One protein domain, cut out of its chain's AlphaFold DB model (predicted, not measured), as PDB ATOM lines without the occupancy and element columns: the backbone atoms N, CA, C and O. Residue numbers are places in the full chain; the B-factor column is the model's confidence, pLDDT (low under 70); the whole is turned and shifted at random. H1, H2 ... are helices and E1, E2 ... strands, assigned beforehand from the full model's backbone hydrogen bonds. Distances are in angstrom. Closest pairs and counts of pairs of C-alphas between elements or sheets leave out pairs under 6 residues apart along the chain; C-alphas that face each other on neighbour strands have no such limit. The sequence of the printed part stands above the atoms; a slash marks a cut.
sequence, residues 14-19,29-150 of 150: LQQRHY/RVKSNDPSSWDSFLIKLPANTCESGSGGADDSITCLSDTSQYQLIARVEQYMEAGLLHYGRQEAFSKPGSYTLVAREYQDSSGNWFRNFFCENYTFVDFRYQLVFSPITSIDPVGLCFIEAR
ATOM      1  N   LEU A  14     130.957  94.154 115.578       62.12
ATOM      2  CA  LEU A  14     131.221  95.572 115.303       62.12
ATOM      3  C   LEU A  14     130.086  96.500 115.754       62.12
ATOM      4  O   LEU A  14     130.355  97.626 116.171       62.12
ATOM      5  N   GLN A  15     128.831  96.045 115.696       63.00
ATOM      6  CA  GLN A  15     127.667  96.834 116.123       63.00
ATOM      7  C   GLN A  15     127.326  96.622 117.600       63.00
ATOM      8  O   GLN A  15     126.807  97.518 118.265       63.00
ATOM      9  N   GLN A  16     127.657  95.452 118.144       62.50
ATOM     10  CA  GLN A  16     127.349  95.098 119.529       62.50
ATOM     11  C   GLN A  16     128.351  95.689 120.537       62.50
ATOM     12  O   GLN A  16     127.983  95.942 121.683       62.50
ATOM     13  N   ARG A  17     129.583  96.018 120.110       63.62
ATOM     14  CA  ARG A  17     130.619  96.637 120.967       63.62
ATOM     15  C   ARG A  17     130.269  98.028 121.510       63.62
ATOM     16  O   ARG A  17     130.971  98.538 122.377       63.62
ATOM     17  N   HIS A  18     129.215  98.665 120.996       58.97
ATOM     18  CA  HIS A  18     128.827 100.014 121.407       58.97
ATOM     19  C   HIS A  18     128.344 100.088 122.865       58.97
ATOM     20  O   HIS A  18     128.379 101.172 123.443       58.97
ATOM     21  N   TYR A  19     127.935  98.968 123.479       55.44
ATOM     22  CA  TYR A  19     127.474  98.954 124.867       55.44
ATOM     23  C   TYR A  19     127.906  97.692 125.618       55.44
ATOM     24  O   TYR A  19     127.292  96.636 125.497       55.44
ATOM     25  N   ARG A  29     137.055 110.368 144.111       86.25
ATOM     26  CA  ARG A  29     137.706 111.104 143.019       86.25
ATOM     27  C   ARG A  29     139.161 111.450 143.333       86.25
ATOM     28  O   ARG A  29     139.974 111.461 142.413       86.25
ATOM     29  N   VAL A  30     139.488 111.747 144.592       89.12
ATOM     30  CA  VAL A  30     140.862 112.074 144.996       89.12
ATOM     31  C   VAL A  30     141.740 110.848 144.803       89.12
ATOM     32  O   VAL A  30     142.793 110.962 144.191       89.12
ATOM     33  N   LYS A  31     141.262 109.668 145.217       85.69
ATOM     34  CA  LYS A  31     141.977 108.406 144.979       85.69
ATOM     35  C   LYS A  31     142.096 108.067 143.497       85.69
ATOM     36  O   LYS A  31     143.171 107.704 143.051       85.69
ATOM     37  N   SER A  32     141.020 108.216 142.724       84.75
ATOM     38  CA  SER A  32     141.050 107.916 141.285       84.75
ATOM     39  C   SER A  32     142.036 108.799 140.514       84.75
ATOM     40  O   SER A  32     142.616 108.343 139.533       84.75
ATOM     41  N   ASN A  33     142.208 110.053 140.938       88.19
ATOM     42  CA  ASN A  33     143.064 111.030 140.269       88.19
ATOM     43  C   ASN A  33     144.473 111.126 140.866       88.19
ATOM     44  O   ASN A  33     145.240 111.973 140.419       88.19
ATOM     45  N   ASP A  34     144.802 110.314 141.873       90.75
ATOM     46  CA  ASP A  34     146.128 110.263 142.483       90.75
ATOM     47  C   ASP A  34     147.011 109.263 141.716       90.75
ATOM     48  O   ASP A  34     146.813 108.052 141.861       90.75
ATOM     49  N   PRO A  35     148.009 109.718 140.933       91.69
ATOM     50  CA  PRO A  35     148.861 108.826 140.151       91.69
ATOM     51  C   PRO A  35     149.700 107.888 141.032       91.69
ATOM     52  O   PRO A  35     150.070 106.799 140.602       91.69
ATOM     53  N   SER A  36     149.940 108.247 142.301       90.25
ATOM     54  CA  SER A  36     150.629 107.374 143.262       90.25
ATOM     55  C   SER A  36     149.786 106.159 143.687       90.25
ATOM     56  O   SER A  36     150.273 105.227 144.332       90.25
ATOM     57  N   SER A  37     148.513 106.118 143.297       89.06
ATOM     58  CA  SER A  37     147.651 104.954 143.487       89.06
ATOM     59  C   SER A  37     147.626 104.003 142.287       89.06
ATOM     60  O   SER A  37     147.164 102.879 142.439       89.06
ATOM     61  N   TRP A  38     148.129 104.415 141.119       91.19
ATOM     62  CA  TRP A  38     148.040 103.624 139.890       91.19
ATOM     63  C   TRP A  38     149.158 102.581 139.825       91.19
ATOM     64  O   TRP A  38     150.323 102.923 140.007       91.19
ATOM     65  N   ASP A  39     148.810 101.327 139.532       88.75
ATOM     66  CA  ASP A  39     149.767 100.209 139.467       88.75
ATOM     67  C   ASP A  39     150.117  99.793 138.030       88.75
ATOM     68  O   ASP A  39     151.151  99.174 137.786       88.75
ATOM     69  N   SER A  40     149.272 100.124 137.050       92.31
ATOM     70  CA  SER A  40     149.496  99.755 135.650       92.31
ATOM     71  C   SER A  40     148.951 100.795 134.681       92.31
ATOM     72  O   SER A  40     147.951 101.460 134.956       92.31
ATOM     73  N   PHE A  41     149.578 100.861 133.513       94.69
ATOM     74  CA  PHE A  41     149.106 101.598 132.354       94.69
ATOM     75  C   PHE A  41     148.418 100.625 131.393       94.69
ATOM     76  O   PHE A  41     148.998  99.620 130.987       94.69
ATOM     77  N   LEU A  42     147.159 100.888 131.042       95.25
ATOM     78  CA  LEU A  42     146.368  99.981 130.212       95.25
ATOM     79  C   LEU A  42     146.116 100.576 128.828       95.25
ATOM     80  O   LEU A  42     145.452 101.603 128.697       95.25
ATOM     81  N   ILE A  43     146.554  99.869 127.788       96.31
ATOM     82  CA  ILE A  43     146.183 100.139 126.400       96.31
ATOM     83  C   ILE A  43     144.956  99.289 126.073       96.31
ATOM     84  O   ILE A  43     145.052  98.075 125.904       96.31
ATOM     85  N   LYS A  44     143.779  99.912 125.997       95.75
ATOM     86  CA  LYS A  44     142.549  99.225 125.586       95.75
ATOM     87  C   LYS A  44     142.377  99.305 124.068       95.75
ATOM     88  O   LYS A  44     142.250 100.399 123.523       95.75
ATOM     89  N   LEU A  45     142.303  98.148 123.414       95.75
ATOM     90  CA  LEU A  45     141.995  98.041 121.991       95.75
ATOM     91  C   LEU A  45     140.482  98.154 121.739       95.75
ATOM     92  O   LEU A  45     139.681  97.705 122.570       95.75
ATOM     93  N   PRO A  46     140.061  98.720 120.594       92.94
ATOM     94  CA  PRO A  46     138.701  98.542 120.106       92.94
ATOM     95  C   PRO A  46     138.415  97.052 119.871       92.94
ATOM     96  O   PRO A  46     139.286  96.313 119.420       92.94
ATOM     97  N   ALA A  47     137.191  96.610 120.155       91.06
ATOM     98  CA  ALA A  47     136.801  95.225 119.902       91.06
ATOM     99  C   ALA A  47     136.699  94.923 118.401       91.06
ATOM    100  O   ALA A  47     136.161  95.744 117.645       91.06
ATOM    101  N   ASN A  48     137.123  93.717 118.023       90.94
ATOM    102  CA  ASN A  48     137.132  93.194 116.660       90.94
ATOM    103  C   ASN A  48     137.932  94.094 115.703       90.94
ATOM    104  O   ASN A  48     137.463  94.433 114.620       90.94
ATOM    105  N   THR A  49     139.113  94.532 116.144       93.25
ATOM    106  CA  THR A  49     140.016  95.397 115.364       93.25
ATOM    107  C   THR A  49     140.696  94.636 114.223       93.25
ATOM    108  O   THR A  49     140.892  95.210 113.158       93.25
ATOM    109  N   CYS A  50     141.049  93.360 114.408       94.31
ATOM    110  CA  CYS A  50     141.702  92.562 113.363       94.31
ATOM    111  C   CYS A  50     140.739  92.002 112.306       94.31
ATOM    112  O   CYS A  50     141.201  91.497 111.286       94.31
ATOM    113  N   GLU A  51     139.424  92.042 112.548       89.88
ATOM    114  CA  GLU A  51     138.379  91.552 111.629       89.88
ATOM    115  C   GLU A  51     138.612  90.118 111.091       89.88
ATOM    116  O   GLU A  51     138.135  89.744 110.022       89.88
ATOM    117  N   SER A  52     139.313  89.267 111.844       87.44
ATOM    118  CA  SER A  52     139.728  87.922 111.408       87.44
ATOM    119  C   SER A  52     138.619  86.862 111.464       87.44
ATOM    120  O   SER A  52     138.847  85.692 111.154       87.44
ATOM    121  N   GLY A  53     137.418  87.241 111.910       84.50
ATOM    122  CA  GLY A  53     136.323  86.314 112.205       84.50
ATOM    123  C   GLY A  53     136.458  85.587 113.550       84.50
ATOM    124  O   GLY A  53     135.603  84.772 113.883       84.50
ATOM    125  N   SER A  54     137.484  85.900 114.351       88.06
ATOM    126  CA  SER A  54     137.692  85.357 115.706       88.06
ATOM    127  C   SER A  54     136.817  86.018 116.787       88.06
ATOM    128  O   SER A  54     136.959  85.715 117.973       88.06
ATOM    129  N   GLY A  55     135.983  86.991 116.402       89.06
ATOM    130  CA  GLY A  55     135.244  87.837 117.336       89.06
ATOM    131  C   GLY A  55     136.133  88.775 118.161       89.06
ATOM    132  O   GLY A  55     135.684  89.227 119.208       89.06
ATOM    133  N   GLY A  56     137.376  89.046 117.736       93.06
ATOM    134  CA  GLY A  56     138.360  89.879 118.447       93.06
ATOM    135  C   GLY A  56     139.310  89.098 119.364       93.06
ATOM    136  O   GLY A  56     140.116  89.686 120.086       93.06
ATOM    137  N   ALA A  57     139.242  87.762 119.360       94.25
ATOM    138  CA  ALA A  57     140.073  86.903 120.207       94.25
ATOM    139  C   ALA A  57     141.556  86.870 119.792       94.25
ATOM    140  O   ALA A  57     142.381  86.300 120.504       94.25
ATOM    141  N   ASP A  58     141.904  87.467 118.660       95.25
ATOM    142  CA  ASP A  58     143.263  87.671 118.159       95.25
ATOM    143  C   ASP A  58     143.610  89.160 117.991       95.25
ATOM    144  O   ASP A  58     144.658  89.469 117.433       95.25
ATOM    145  N   ASP A  59     142.786  90.072 118.532       96.19
ATOM    146  CA  ASP A  59     143.058  91.509 118.477       96.19
ATOM    147  C   ASP A  59     144.440  91.837 119.067       96.19
ATOM    148  O   ASP A  59     144.791  91.375 120.159       96.19
ATOM    149  N   SER A  60     145.199  92.644 118.320       96.62
ATOM    150  CA  SER A  60     146.553  93.135 118.608       96.62
ATOM    151  C   SER A  60     146.656  94.607 118.202       96.62
ATOM    152  O   SER A  60     145.936  95.062 117.306       96.62
ATOM    153  N   ILE A  61     147.583  95.353 118.816       97.12
ATOM    154  CA  ILE A  61     147.895  96.738 118.421       97.12
ATOM    155  C   ILE A  61     148.227  96.831 116.921       97.12
ATOM    156  O   ILE A  61     147.881  97.818 116.272       97.12
ATOM    157  N   THR A  62     148.837  95.793 116.344       96.38
ATOM    158  CA  THR A  62     149.230  95.754 114.924       96.38
ATOM    159  C   THR A  62     148.064  95.852 113.940       96.38
ATOM    160  O   THR A  62     148.267  96.267 112.802       96.38
ATOM    161  N   CYS A  63     146.848  95.517 114.372       96.38
ATOM    162  CA  CYS A  63     145.651  95.600 113.539       96.38
ATOM    163  C   CYS A  63     145.027  97.003 113.507       96.38
ATOM    164  O   CYS A  63     144.104  97.251 112.734       96.38
ATOM    165  N   LEU A  64     145.493  97.931 114.349       96.00
ATOM    166  CA  LEU A  64     145.018  99.312 114.325       96.00
ATOM    167  C   LEU A  64     145.385  99.983 112.995       96.00
ATOM    168  O   LEU A  64     146.461  99.753 112.451       96.00
ATOM    169  N   SER A  65     144.532 100.886 112.506       95.25
ATOM    170  CA  SER A  65     144.882 101.734 111.357       95.25
ATOM    171  C   SER A  65     146.113 102.599 111.656       95.25
ATOM    172  O   SER A  65     146.316 102.988 112.807       95.25
ATOM    173  N   ASP A  66     146.877 102.998 110.635       94.75
ATOM    174  CA  ASP A  66     148.047 103.878 110.805       94.75
ATOM    175  C   ASP A  66     147.708 105.140 111.611       94.75
ATOM    176  O   ASP A  66     148.422 105.524 112.533       94.75
ATOM    177  N   THR A  67     146.555 105.755 111.323       96.06
ATOM    178  CA  THR A  67     146.085 106.942 112.054       96.06
ATOM    179  C   THR A  67     145.855 106.633 113.533       96.06
ATOM    180  O   THR A  67     146.246 107.416 114.397       96.06
ATOM    181  N   SER A  68     145.247 105.487 113.842       96.44
ATOM    182  CA  SER A  68     145.034 105.039 115.221       96.44
ATOM    183  C   SER A  68     146.350 104.715 115.926       96.44
ATOM    184  O   SER A  68     146.487 105.026 117.106       96.44
ATOM    185  N   GLN A  69     147.336 104.157 115.219       96.50
ATOM    186  CA  GLN A  69     148.669 103.902 115.770       96.50
ATOM    187  C   GLN A  69     149.412 105.214 116.081       96.50
ATOM    188  O   GLN A  69     149.983 105.344 117.164       96.50
ATOM    189  N   TYR A  70     149.330 106.229 115.210       96.81
ATOM    190  CA  TYR A  70     149.864 107.571 115.491       96.81
ATOM    191  C   TYR A  70     149.172 108.242 116.684       96.81
ATOM    192  O   TYR A  70     149.825 108.862 117.523       96.81
ATOM    193  N   GLN A  71     147.849 108.112 116.790       96.75
ATOM    194  CA  GLN A  71     147.104 108.635 117.937       96.75
ATOM    195  C   GLN A  71     147.463 107.912 119.236       96.75
ATOM    196  O   GLN A  71     147.519 108.550 120.287       96.75
ATOM    197  N   LEU A  72     147.706 106.600 119.169       96.19
ATOM    198  CA  LEU A  72     148.136 105.811 120.313       96.19
ATOM    199  C   LEU A  72     149.479 106.318 120.843       96.19
ATOM    200  O   LEU A  72     149.558 106.625 122.030       96.19
ATOM    201  N   ILE A  73     150.499 106.470 119.989       96.69
ATOM    202  CA  ILE A  73     151.799 106.973 120.456       96.69
ATOM    203  C   ILE A  73     151.695 108.407 120.983       96.69
ATOM    204  O   ILE A  73     152.139 108.668 122.095       96.69
ATOM    205  N   ALA A  74     150.992 109.302 120.284       97.12
ATOM    206  CA  ALA A  74     150.792 110.670 120.765       97.12
ATOM    207  C   ALA A  74     150.096 110.708 122.138       97.12
ATOM    208  O   ALA A  74     150.396 111.559 122.973       97.12
ATOM    209  N   ARG A  75     149.167 109.778 122.399       96.38
ATOM    210  CA  ARG A  75     148.523 109.655 123.709       96.38
ATOM    211  C   ARG A  75     149.501 109.160 124.763       96.38
ATOM    212  O   ARG A  75     149.535 109.731 125.844       96.38
ATOM    213  N   VAL A  76     150.265 108.113 124.469       95.38
ATOM    214  CA  VAL A  76     151.279 107.566 125.380       95.38
ATOM    215  C   VAL A  76     152.283 108.652 125.781       95.38
ATOM    216  O   VAL A  76     152.536 108.834 126.970       95.38
ATOM    217  N   GLU A  77     152.769 109.438 124.821       95.94
ATOM    218  CA  GLU A  77     153.693 110.546 125.079       95.94
ATOM    219  C   GLU A  77     153.093 111.614 125.989       95.94
ATOM    220  O   GLU A  77     153.760 112.058 126.915       95.94
ATOM    221  N   GLN A  78     151.814 111.963 125.817       96.25
ATOM    222  CA  GLN A  78     151.140 112.899 126.725       96.25
ATOM    223  C   GLN A  78     151.175 112.424 128.185       96.25
ATOM    224  O   GLN A  78     151.338 113.244 129.089       96.25
ATOM    225  N   TYR A  79     151.036 111.117 128.438       95.12
ATOM    226  CA  TYR A  79     151.159 110.571 129.795       95.12
ATOM    227  C   TYR A  79     152.605 110.608 130.299       95.12
ATOM    228  O   TYR A  79     152.824 110.904 131.474       95.12
ATOM    229  N   MET A  80     153.586 110.359 129.429       94.62
ATOM    230  CA  MET A  80     155.005 110.451 129.787       94.62
ATOM    231  C   MET A  80     155.422 111.887 130.121       94.62
ATOM    232  O   MET A  80     156.007 112.133 131.174       94.62
ATOM    233  N   GLU A  81     155.072 112.849 129.267       95.62
ATOM    234  CA  GLU A  81     155.365 114.276 129.449       95.62
ATOM    235  C   GLU A  81     154.693 114.847 130.702       95.62
ATOM    236  O   GLU A  81     155.262 115.698 131.385       95.62
ATOM    237  N   ALA A  82     153.503 114.348 131.044       94.50
ATOM    238  CA  ALA A  82     152.800 114.715 132.267       94.50
ATOM    239  C   ALA A  82     153.379 114.058 133.538       94.50
ATOM    240  O   ALA A  82     152.890 114.338 134.632       94.50
ATOM    241  N   GLY A  83     154.378 113.174 133.420       93.19
ATOM    242  CA  GLY A  83     154.921 112.407 134.547       93.19
ATOM    243  C   GLY A  83     153.928 111.394 135.124       93.19
ATOM    244  O   GLY A  83     154.027 111.034 136.293       93.19
ATOM    245  N   LEU A  84     152.947 110.970 134.322       93.25
ATOM    246  CA  LEU A  84     151.890 110.020 134.678       93.25
ATOM    247  C   LEU A  84     152.186 108.588 134.208       93.25
ATOM    248  O   LEU A  84     151.435 107.669 134.525       93.25
ATOM    249  N   LEU A  85     153.261 108.418 133.444       93.88
ATOM    250  CA  LEU A  85     153.783 107.150 132.961       93.88
ATOM    251  C   LEU A  85     155.305 107.267 132.892       93.88
ATOM    252  O   LEU A  85     155.827 108.167 132.233       93.88
ATOM    253  N   HIS A  86     156.014 106.350 133.535       94.38
ATOM    254  CA  HIS A  86     157.457 106.232 133.388       94.38
ATOM    255  C   HIS A  86     157.774 105.071 132.445       94.38
ATOM    256  O   HIS A  86     157.083 104.057 132.415       94.38
ATOM    257  N   TYR A  87     158.797 105.236 131.614       94.00
ATOM    258  CA  TYR A  87     159.216 104.215 130.659       94.00
ATOM    259  C   TYR A  87     160.587 103.658 131.045       94.00
ATOM    260  O   TYR A  87     161.379 104.303 131.732       94.00
ATOM    261  N   GLY A  88     160.877 102.458 130.559       94.00
ATOM    262  CA  GLY A  88     162.075 101.697 130.872       94.00
ATOM    263  C   GLY A  88     161.795 100.552 131.840       94.00
ATOM    264  O   GLY A  88     160.912 100.610 132.694       94.00
ATOM    265  N   ARG A  89     162.589  99.489 131.709       92.50
ATOM    266  CA  ARG A  89     162.436  98.251 132.484       92.50
ATOM    267  C   ARG A  89     162.440  98.483 133.994       92.50
ATOM    268  O   ARG A  89     161.678  97.851 134.717       92.50
ATOM    269  N   GLN A  90     163.323  99.356 134.464       92.19
ATOM    270  CA  GLN A  90     163.491  99.673 135.880       92.19
ATOM    271  C   GLN A  90     162.265 100.367 136.479       92.19
ATOM    272  O   GLN A  90     162.036 100.249 137.677       92.19
ATOM    273  N   GLU A  91     161.467 101.033 135.643       93.31
ATOM    274  CA  GLU A  91     160.271 101.742 136.075       93.31
ATOM    275  C   GLU A  91     159.028 100.859 136.061       93.31
ATOM    276  O   GLU A  91     158.012 101.259 136.603       93.31
ATOM    277  N   ALA A  92     159.082  99.640 135.511       90.88
ATOM    278  CA  ALA A  92     157.904  98.786 135.332       90.88
ATOM    279  C   ALA A  92     157.113  98.519 136.629       90.88
ATOM    280  O   ALA A  92     155.911  98.296 136.570       90.88
ATOM    281  N   PHE A  93     157.760  98.566 137.798       89.88
ATOM    282  CA  PHE A  93     157.108  98.422 139.109       89.88
ATOM    283  C   PHE A  93     156.997  99.739 139.892       89.88
ATOM    284  O   PHE A  93     156.513  99.751 141.026       89.88
ATOM    285  N   SER A  94     157.463 100.840 139.306       90.25
ATOM    286  CA  SER A  94     157.366 102.181 139.864       90.25
ATOM    287  C   SER A  94     155.970 102.754 139.667       90.25
ATOM    288  O   SER A  94     155.201 102.362 138.782       90.25
ATOM    289  N   LYS A  95     155.667 103.737 140.511       89.50
ATOM    290  CA  LYS A  95     154.447 104.528 140.440       89.50
ATOM    291  C   LYS A  95     154.765 105.934 139.935       89.50
ATOM    292  O   LYS A  95     155.788 106.474 140.358       89.50
ATOM    293  N   PRO A  96     153.883 106.549 139.129       87.06
ATOM    294  CA  PRO A  96     152.625 106.012 138.602       87.06
ATOM    295  C   PRO A  96     152.800 104.802 137.676       87.06
ATOM    296  O   PRO A  96     153.796 104.684 136.965       87.06
ATOM    297  N   GLY A  97     151.832 103.886 137.772       77.25
ATOM    298  CA  GLY A  97     151.859 102.536 137.218       77.25
ATOM    299  C   GLY A  97     152.414 102.453 135.806       77.25
ATOM    300  O   GLY A  97     151.752 102.833 134.847       77.25
ATOM    301  N   SER A  98     153.629 101.931 135.699       87.75
ATOM    302  CA  SER A  98     154.386 101.866 134.445       87.75
ATOM    303  C   SER A  98     154.428 100.456 133.848       87.75
ATOM    304  O   SER A  98     154.811 100.267 132.689       87.75
ATOM    305  N   TYR A  99     153.942  99.464 134.604       93.94
ATOM    306  CA  TYR A  99     153.622  98.148 134.070       93.94
ATOM    307  C   TYR A  99     152.532  98.307 133.011       93.94
ATOM    308  O   TYR A  99     151.406  98.701 133.318       93.94
ATOM    309  N   THR A 100     152.866  98.041 131.754       95.31
ATOM    310  CA  THR A 100     151.978  98.296 130.624       95.31
ATOM    311  C   THR A 100     151.309  97.012 130.159       95.31
ATOM    312  O   THR A 100     151.982  96.053 129.790       95.31
ATOM    313  N   LEU A 101     149.979  97.002 130.145       95.31
ATOM    314  CA  LEU A 101     149.162  95.890 129.661       95.31
ATOM    315  C   LEU A 101     148.361  96.307 128.433       95.31
ATOM    316  O   LEU A 101     147.970  97.466 128.295       95.31
ATOM    317  N   VAL A 102     148.038  95.331 127.591       97.12
ATOM    318  CA  VAL A 102     147.053  95.488 126.523       97.12
ATOM    319  C   VAL A 102     145.777  94.758 126.932       97.12
ATOM    320  O   VAL A 102     145.824  93.635 127.433       97.12
ATOM    321  N   ALA A 103     144.628  95.401 126.746       97.12
ATOM    322  CA  ALA A 103     143.318  94.784 126.913       97.12
ATOM    323  C   ALA A 103     142.598  94.689 125.576       97.12
ATOM    324  O   ALA A 103     142.456  95.688 124.868       97.12
ATOM    325  N   ARG A 104     142.050  93.508 125.299       95.44
ATOM    326  CA  ARG A 104     141.094  93.283 124.212       95.44
ATOM    327  C   ARG A 104     139.781  92.733 124.741       95.44
ATOM    328  O   ARG A 104     139.734  92.060 125.776       95.44
ATOM    329  N   GLU A 105     138.727  93.019 123.999       94.44
ATOM    330  CA  GLU A 105     137.386  92.490 124.213       94.44
ATOM    331  C   GLU A 105     137.038  91.588 123.036       94.44
ATOM    332  O   GLU A 105     137.221  91.991 121.890       94.44
ATOM    333  N   TYR A 106     136.559  90.377 123.320       93.38
ATOM    334  CA  TYR A 106     136.213  89.410 122.285       93.38
ATOM    335  C   TYR A 106     134.884  88.717 122.563       93.38
ATOM    336  O   TYR A 106     134.463  88.605 123.716       93.38
ATOM    337  N   GLN A 107     134.239  88.253 121.499       92.12
ATOM    338  CA  GLN A 107     132.966  87.547 121.544       92.12
ATOM    339  C   GLN A 107     133.153  86.068 121.174       92.12
ATOM    340  O   GLN A 107     133.817  85.758 120.188       92.12
ATOM    341  N   ASP A 108     132.583  85.147 121.957       90.81
ATOM    342  CA  ASP A 108     132.543  83.726 121.587       90.81
ATOM    343  C   ASP A 108     131.422  83.416 120.574       90.81
ATOM    344  O   ASP A 108     130.579  84.252 120.251       90.81
ATOM    345  N   SER A 109     131.367  82.172 120.093       88.75
ATOM    346  CA  SER A 109     130.332  81.721 119.150       88.75
ATOM    347  C   SER A 109     128.908  81.728 119.720       88.75
ATOM    348  O   SER A 109     127.946  81.623 118.961       88.75
ATOM    349  N   SER A 110     128.758  81.842 121.042       91.06
ATOM    350  CA  SER A 110     127.468  81.950 121.729       91.06
ATOM    351  C   SER A 110     127.037  83.406 121.937       91.06
ATOM    352  O   SER A 110     125.967  83.652 122.491       91.06
ATOM    353  N   GLY A 111     127.843  84.374 121.491       86.19
ATOM    354  CA  GLY A 111     127.576  85.799 121.642       86.19
ATOM    355  C   GLY A 111     128.017  86.385 122.988       86.19
ATOM    356  O   GLY A 111     127.735  87.558 123.250       86.19
ATOM    357  N   ASN A 112     128.707  85.618 123.839       88.12
ATOM    358  CA  ASN A 112     129.189  86.096 125.134       88.12
ATOM    359  C   ASN A 112     130.445  86.951 124.965       88.12
ATOM    360  O   ASN A 112     131.347  86.592 124.211       88.12
ATOM    361  N   TRP A 113     130.526  88.042 125.724       87.50
ATOM    362  CA  TRP A 113     131.669  88.950 125.712       87.50
ATOM    363  C   TRP A 113     132.655  88.648 126.835       87.50
ATOM    364  O   TRP A 113     132.277  88.512 128.000       87.50
ATOM    365  N   PHE A 114     133.933  88.637 126.485       92.19
ATOM    366  CA  PHE A 114     135.045  88.400 127.391       92.19
ATOM    367  C   PHE A 114     136.082  89.508 127.273       92.19
ATOM    368  O   PHE A 114     136.181  90.201 126.260       92.19
ATOM    369  N   ARG A 115     136.885  89.649 128.327       93.88
ATOM    370  CA  ARG A 115     138.059  90.520 128.358       93.88
ATOM    371  C   ARG A 115     139.297  89.674 128.549       93.88
ATOM    372  O   ARG A 115     139.306  88.763 129.375       93.88
ATOM    373  N   ASN A 116     140.347  90.014 127.820       95.00
ATOM    374  CA  ASN A 116     141.655  89.414 127.992       95.00
ATOM    375  C   ASN A 116     142.698  90.519 128.161       95.00
ATOM    376  O   ASN A 116     142.744  91.456 127.364       95.00
ATOM    377  N   PHE A 117     143.503  90.392 129.213       95.38
ATOM    378  CA  PHE A 117     144.682  91.215 129.450       95.38
ATOM    379  C   PHE A 117     145.905  90.411 129.031       95.38
ATOM    380  O   PHE A 117     146.050  89.257 129.441       95.38
ATOM    381  N   PHE A 118     146.761  91.007 128.216       95.12
ATOM    382  CA  PHE A 118     147.930  90.339 127.671       95.12
ATOM    383  C   PHE A 118     149.076  91.323 127.463       95.12
ATOM    384  O   PHE A 118     148.930  92.539 127.611       95.12
ATOM    385  N   CYS A 119     150.228  90.758 127.125       95.06
ATOM    386  CA  CYS A 119     151.408  91.497 126.733       95.06
ATOM    387  C   CYS A 119     151.816  91.090 125.330       95.06
ATOM    388  O   CYS A 119     151.717  89.919 124.961       95.06
ATOM    389  N   GLU A 120     152.308  92.051 124.564       95.56
ATOM    390  CA  GLU A 120     152.854  91.818 123.238       95.56
ATOM    391  C   GLU A 120     154.085  92.695 123.021       95.56
ATOM    392  O   GLU A 120     154.222  93.758 123.628       95.56
ATOM    393  N   ASN A 121     154.985  92.228 122.157       97.38
ATOM    394  CA  ASN A 121     156.052  93.074 121.644       97.38
ATOM    395  C   ASN A 121     155.487  93.918 120.504       97.38
ATOM    396  O   ASN A 121     154.955  93.365 119.542       97.38
ATOM    397  N   TYR A 122     155.636  95.235 120.582       97.31
ATOM    398  CA  TYR A 122     155.164  96.138 119.536       97.31
ATOM    399  C   TYR A 122     156.063  97.365 119.433       97.31
ATOM    400  O   TYR A 122     156.411  97.982 120.432       97.31
ATOM    401  N   THR A 123     156.441  97.738 118.213       97.62
ATOM    402  CA  THR A 123     157.184  98.976 117.947       97.62
ATOM    403  C   THR A 123     156.213 100.046 117.485       97.62
ATOM    404  O   THR A 123     155.489  99.822 116.517       97.62
ATOM    405  N   PHE A 124     156.221 101.204 118.145       95.81
ATOM    406  CA  PHE A 124     155.386 102.326 117.727       95.81
ATOM    407  C   PHE A 124     155.834 102.876 116.366       95.81
ATOM    408  O   PHE A 124     157.005 102.800 115.996       95.81
ATOM    409  N   VAL A 125     154.886 103.447 115.620       94.50
ATOM    410  CA  VAL A 125     155.066 103.917 114.230       94.50
ATOM    411  C   VAL A 125     156.145 104.988 114.038       94.50
ATOM    412  O   VAL A 125     156.600 105.209 112.919       94.50
ATOM    413  N   ASP A 126     156.566 105.658 115.106       92.06
ATOM    414  CA  ASP A 126     157.626 106.666 115.089       92.06
ATOM    415  C   ASP A 126     159.015 106.108 115.446       92.06
ATOM    416  O   ASP A 126     159.991 106.856 115.459       92.06
ATOM    417  N   PHE A 127     159.101 104.805 115.733       93.19
ATOM    418  CA  PHE A 127     160.309 104.065 116.101       93.19
ATOM    419  C   PHE A 127     161.056 104.578 117.338       93.19
ATOM    420  O   PHE A 127     162.149 104.088 117.612       93.19
ATOM    421  N   ARG A 128     160.496 105.521 118.102       95.56
ATOM    422  CA  ARG A 128     161.145 106.060 119.310       95.56
ATOM    423  C   ARG A 128     160.936 105.171 120.523       95.56
ATOM    424  O   ARG A 128     161.775 105.143 121.420       95.56
ATOM    425  N   TYR A 129     159.826 104.443 120.532       97.06
ATOM    426  CA  TYR A 129     159.420 103.613 121.649       97.06
ATOM    427  C   TYR A 129     158.992 102.223 121.187       97.06
ATOM    428  O   TYR A 129     158.598 102.003 120.035       97.06
ATOM    429  N   GLN A 130     159.000 101.286 122.126       97.44
ATOM    430  CA  GLN A 130     158.426  99.961 121.952       97.44
ATOM    431  C   GLN A 130     157.790  99.453 123.244       97.44
ATOM    432  O   GLN A 130     158.239  99.777 124.341       97.44
ATOM    433  N   LEU A 131     156.751  98.640 123.098       97.12
ATOM    434  CA  LEU A 131     156.248  97.745 124.129       97.12
ATOM    435  C   LEU A 131     157.104  96.483 124.123       97.12
ATOM    436  O   LEU A 131     157.249  95.835 123.084       97.12
ATOM    437  N   VAL A 132     157.651  96.149 125.284       97.00
ATOM    438  CA  VAL A 132     158.472  94.960 125.495       97.00
ATOM    439  C   VAL A 132     157.731  93.999 126.392       97.00
ATOM    440  O   VAL A 132     157.309  94.355 127.489       97.00
ATOM    441  N   PHE A 133     157.640  92.759 125.934       96.38
ATOM    442  CA  PHE A 133     157.178  91.621 126.699       96.38
ATOM    443  C   PHE A 133     158.362  90.714 127.049       96.38
ATOM    444  O   PHE A 133     158.978  90.090 126.181       96.38
ATOM    445  N   SER A 134     158.653  90.612 128.344       94.56
ATOM    446  CA  SER A 134     159.555  89.619 128.917       94.56
ATOM    447  C   SER A 134     158.722  88.500 129.550       94.56
ATOM    448  O   SER A 134     157.997  88.759 130.514       94.56
ATOM    449  N   PRO A 135     158.766  87.268 129.017       93.38
ATOM    450  CA  PRO A 135     157.957  86.177 129.537       93.38
ATOM    451  C   PRO A 135     158.448  85.720 130.912       93.38
ATOM    452  O   PRO A 135     159.624  85.853 131.250       93.38
ATOM    453  N   ILE A 136     157.544  85.097 131.668       92.31
ATOM    454  CA  ILE A 136     157.896  84.378 132.892       92.31
ATOM    455  C   ILE A 136     158.879  83.255 132.544       92.31
ATOM    456  O   ILE A 136     158.656  82.465 131.625       92.31
ATOM    457  N   THR A 137     159.958  83.161 133.309       92.94
ATOM    458  CA  THR A 137     160.960  82.098 133.223       92.94
ATOM    459  C   THR A 137     161.246  81.533 134.613       92.94
ATOM    460  O   THR A 137     160.764  82.038 135.623       92.94
ATOM    461  N   SER A 138     162.073  80.490 134.695       91.75
ATOM    462  CA  SER A 138     162.567  79.995 135.987       91.75
ATOM    463  C   SER A 138     163.442  81.012 136.733       91.75
ATOM    464  O   SER A 138     163.644  80.862 137.935       91.75
ATOM    465  N   ILE A 139     163.971  82.019 136.030       87.31
ATOM    466  CA  ILE A 139     164.856  83.058 136.576       87.31
ATOM    467  C   ILE A 139     164.068  84.341 136.882       87.31
ATOM    468  O   ILE A 139     164.348  85.008 137.872       87.31
ATOM    469  N   ASP A 140     163.070  84.662 136.059       83.50
ATOM    470  CA  ASP A 140     162.159  85.796 136.224       83.50
ATOM    471  C   ASP A 140     160.725  85.268 136.400       83.50
ATOM    472  O   ASP A 140     160.035  85.024 135.407       83.50
ATOM    473  N   PRO A 141     160.272  85.022 137.642       83.81
ATOM    474  CA  PRO A 141     158.990  84.369 137.893       83.81
ATOM    475  C   PRO A 141     157.783  85.293 137.681       83.81
ATOM    476  O   PRO A 141     156.649  84.821 137.745       83.81
ATOM    477  N   VAL A 142     158.006  86.595 137.477       83.38
ATOM    478  CA  VAL A 142     156.933  87.592 137.365       83.38
ATOM    479  C   VAL A 142     156.641  87.896 135.900       83.38
ATOM    480  O   VAL A 142     155.476  88.040 135.528       83.38
ATOM    481  N   GLY A 143     157.678  87.923 135.056       89.62
ATOM    482  CA  GLY A 143     157.548  88.474 133.715       89.62
ATOM    483  C   GLY A 143     157.312  89.985 133.769       89.62
ATOM    484  O   GLY A 143     157.066  90.574 134.824       89.62
ATOM    485  N   LEU A 144     157.451  90.641 132.625       92.94
ATOM    486  CA  LEU A 144     157.456  92.097 132.550       92.94
ATOM    487  C   LEU A 144     156.840  92.580 131.251       92.94
ATOM    488  O   LEU A 144     157.137  92.049 130.182       92.94
ATOM    489  N   CYS A 145     156.032  93.630 131.353       95.31
ATOM    490  CA  CYS A 145     155.438  94.302 130.210       95.31
ATOM    491  C   CYS A 145     155.552  95.802 130.435       95.31
ATOM    492  O   CYS A 145     155.039  96.322 131.425       95.31
ATOM    493  N   PHE A 146     156.303  96.491 129.585       96.06
ATOM    494  CA  PHE A 146     156.640  97.898 129.792       96.06
ATOM    495  C   PHE A 146     156.927  98.585 128.465       96.06
ATOM    496  O   PHE A 146     157.249  97.935 127.470       96.06
ATOM    497  N   ILE A 147     156.811  99.909 128.458       96.62
ATOM    498  CA  ILE A 147     157.264 100.730 127.339       96.62
ATOM    499  C   ILE A 147     158.725 101.100 127.583       96.62
ATOM    500  O   ILE A 147     159.083 101.468 128.698       96.62
ATOM    501  N   GLU A 148     159.571 101.037 126.560       95.75
ATOM    502  CA  GLU A 148     160.942 101.550 126.603       95.75
ATOM    503  C   GLU A 148     161.281 102.368 125.360       95.75
ATOM    504  O   GLU A 148     160.633 102.244 124.320       95.75
ATOM    505  N   ALA A 149     162.306 103.210 125.490       94.56
ATOM    506  CA  ALA A 149     162.914 103.874 124.348       94.56
ATOM    507  C   ALA A 149     163.700 102.858 123.511       94.56
ATOM    508  O   ALA A 149     164.293 101.926 124.062       94.56
ATOM    509  N   ARG A 150     163.699 103.055 122.195       87.06
ATOM    510  CA  ARG A 150     164.399 102.203 121.233       87.06
ATOM    511  C   ARG A 150     165.736 102.794 120.794       87.06
ATOM    512  O   ARG A 150     165.839 104.037 120.704       87.06
TER     513      ARG A 150
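This is residues 14 to 19 and 29 to 150 of the 150 residues of the protein "Hypothetical protein" of Noctiluca scintillans (UniProt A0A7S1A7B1). Look for two strand hairpins set crosswise: E2 and E3, widened by E1 into a strongly twisted three-strand sheet, and E4 and E5, whose E5 meets the first part of E2. The helix H2 runs past both at a little distance, while the short helix H1 and residues 14 to 19 lie far out from the core. The printed part has 128 residues with two named helices and five named strands, in the order H1 E1 H2 E2 E3 E4 E5; the larger sheet, order E1 E2 E3, is mixed, and the smaller, E4 E5, is antiparallel. The class is mixed, helices and strands, though under half of the residues are in named elements. The whole is compact, with a radius of gyration of the C-alphas of 15.6 A and spans of 41 by 38 by 33 A.

After the cut, find C-alpha 29 at (137.706, 111.104, 143.019), where H1 begins and runs to residue 32. E1, residues 40 to 44, follows, 12.2 A long. H2, residues 66 to 81, starts at C-alpha 66 (148.047, 103.878, 110.805) and is 22.6 A long. E2, residues 99 to 107, measures 26.4 A, and E3, residues 113 to 118, 16.4 A. E4 spans residues 129 to 134, 15.8 A; E5 spans residues 144 to 149, 15.4 A, ending at C-alpha 149 (162.914, 103.874, 124.348).

Begin at E2, the inner strand. E1 is its parallel neighbour, with N 41 and O 99 at 2.8 A. E3 makes an antiparallel hairpin with E2; look at N 104 and O 116, 3.0 A. E1, H2 and E2 form a strand-helix-strand unit, two parallel neighbour strands with a helix between, and its crossover is right-handed. H2 is not on the sheet, but only just, with 4 pairs of C-alphas within 10 A. E4 and E5 form the other hairpin, with N 130 and O 148 at 2.9 A. The closest C-alphas of E2 and E5 are those of Thr 100 and Phe 146, 4.8 A apart. Residues 122 to 123 pair antiparallel with residues 130 to 131 of E4. In H2 every O i to N i+4 pair is within hydrogen-bond range; H1 is too short for such a pair.

The two C-alphas farthest apart, those of Gln 15 and Ile 139, are 44.6 A from each other. Residues 20 to 28 are not printed, and C-alphas 19 and 29 stand 24.1 A apart across this cut. The links E1 to H2 and H2 to E2 are long. Mean pLDDT of the printed part is 91.4; residues 14 to 19 are under 70.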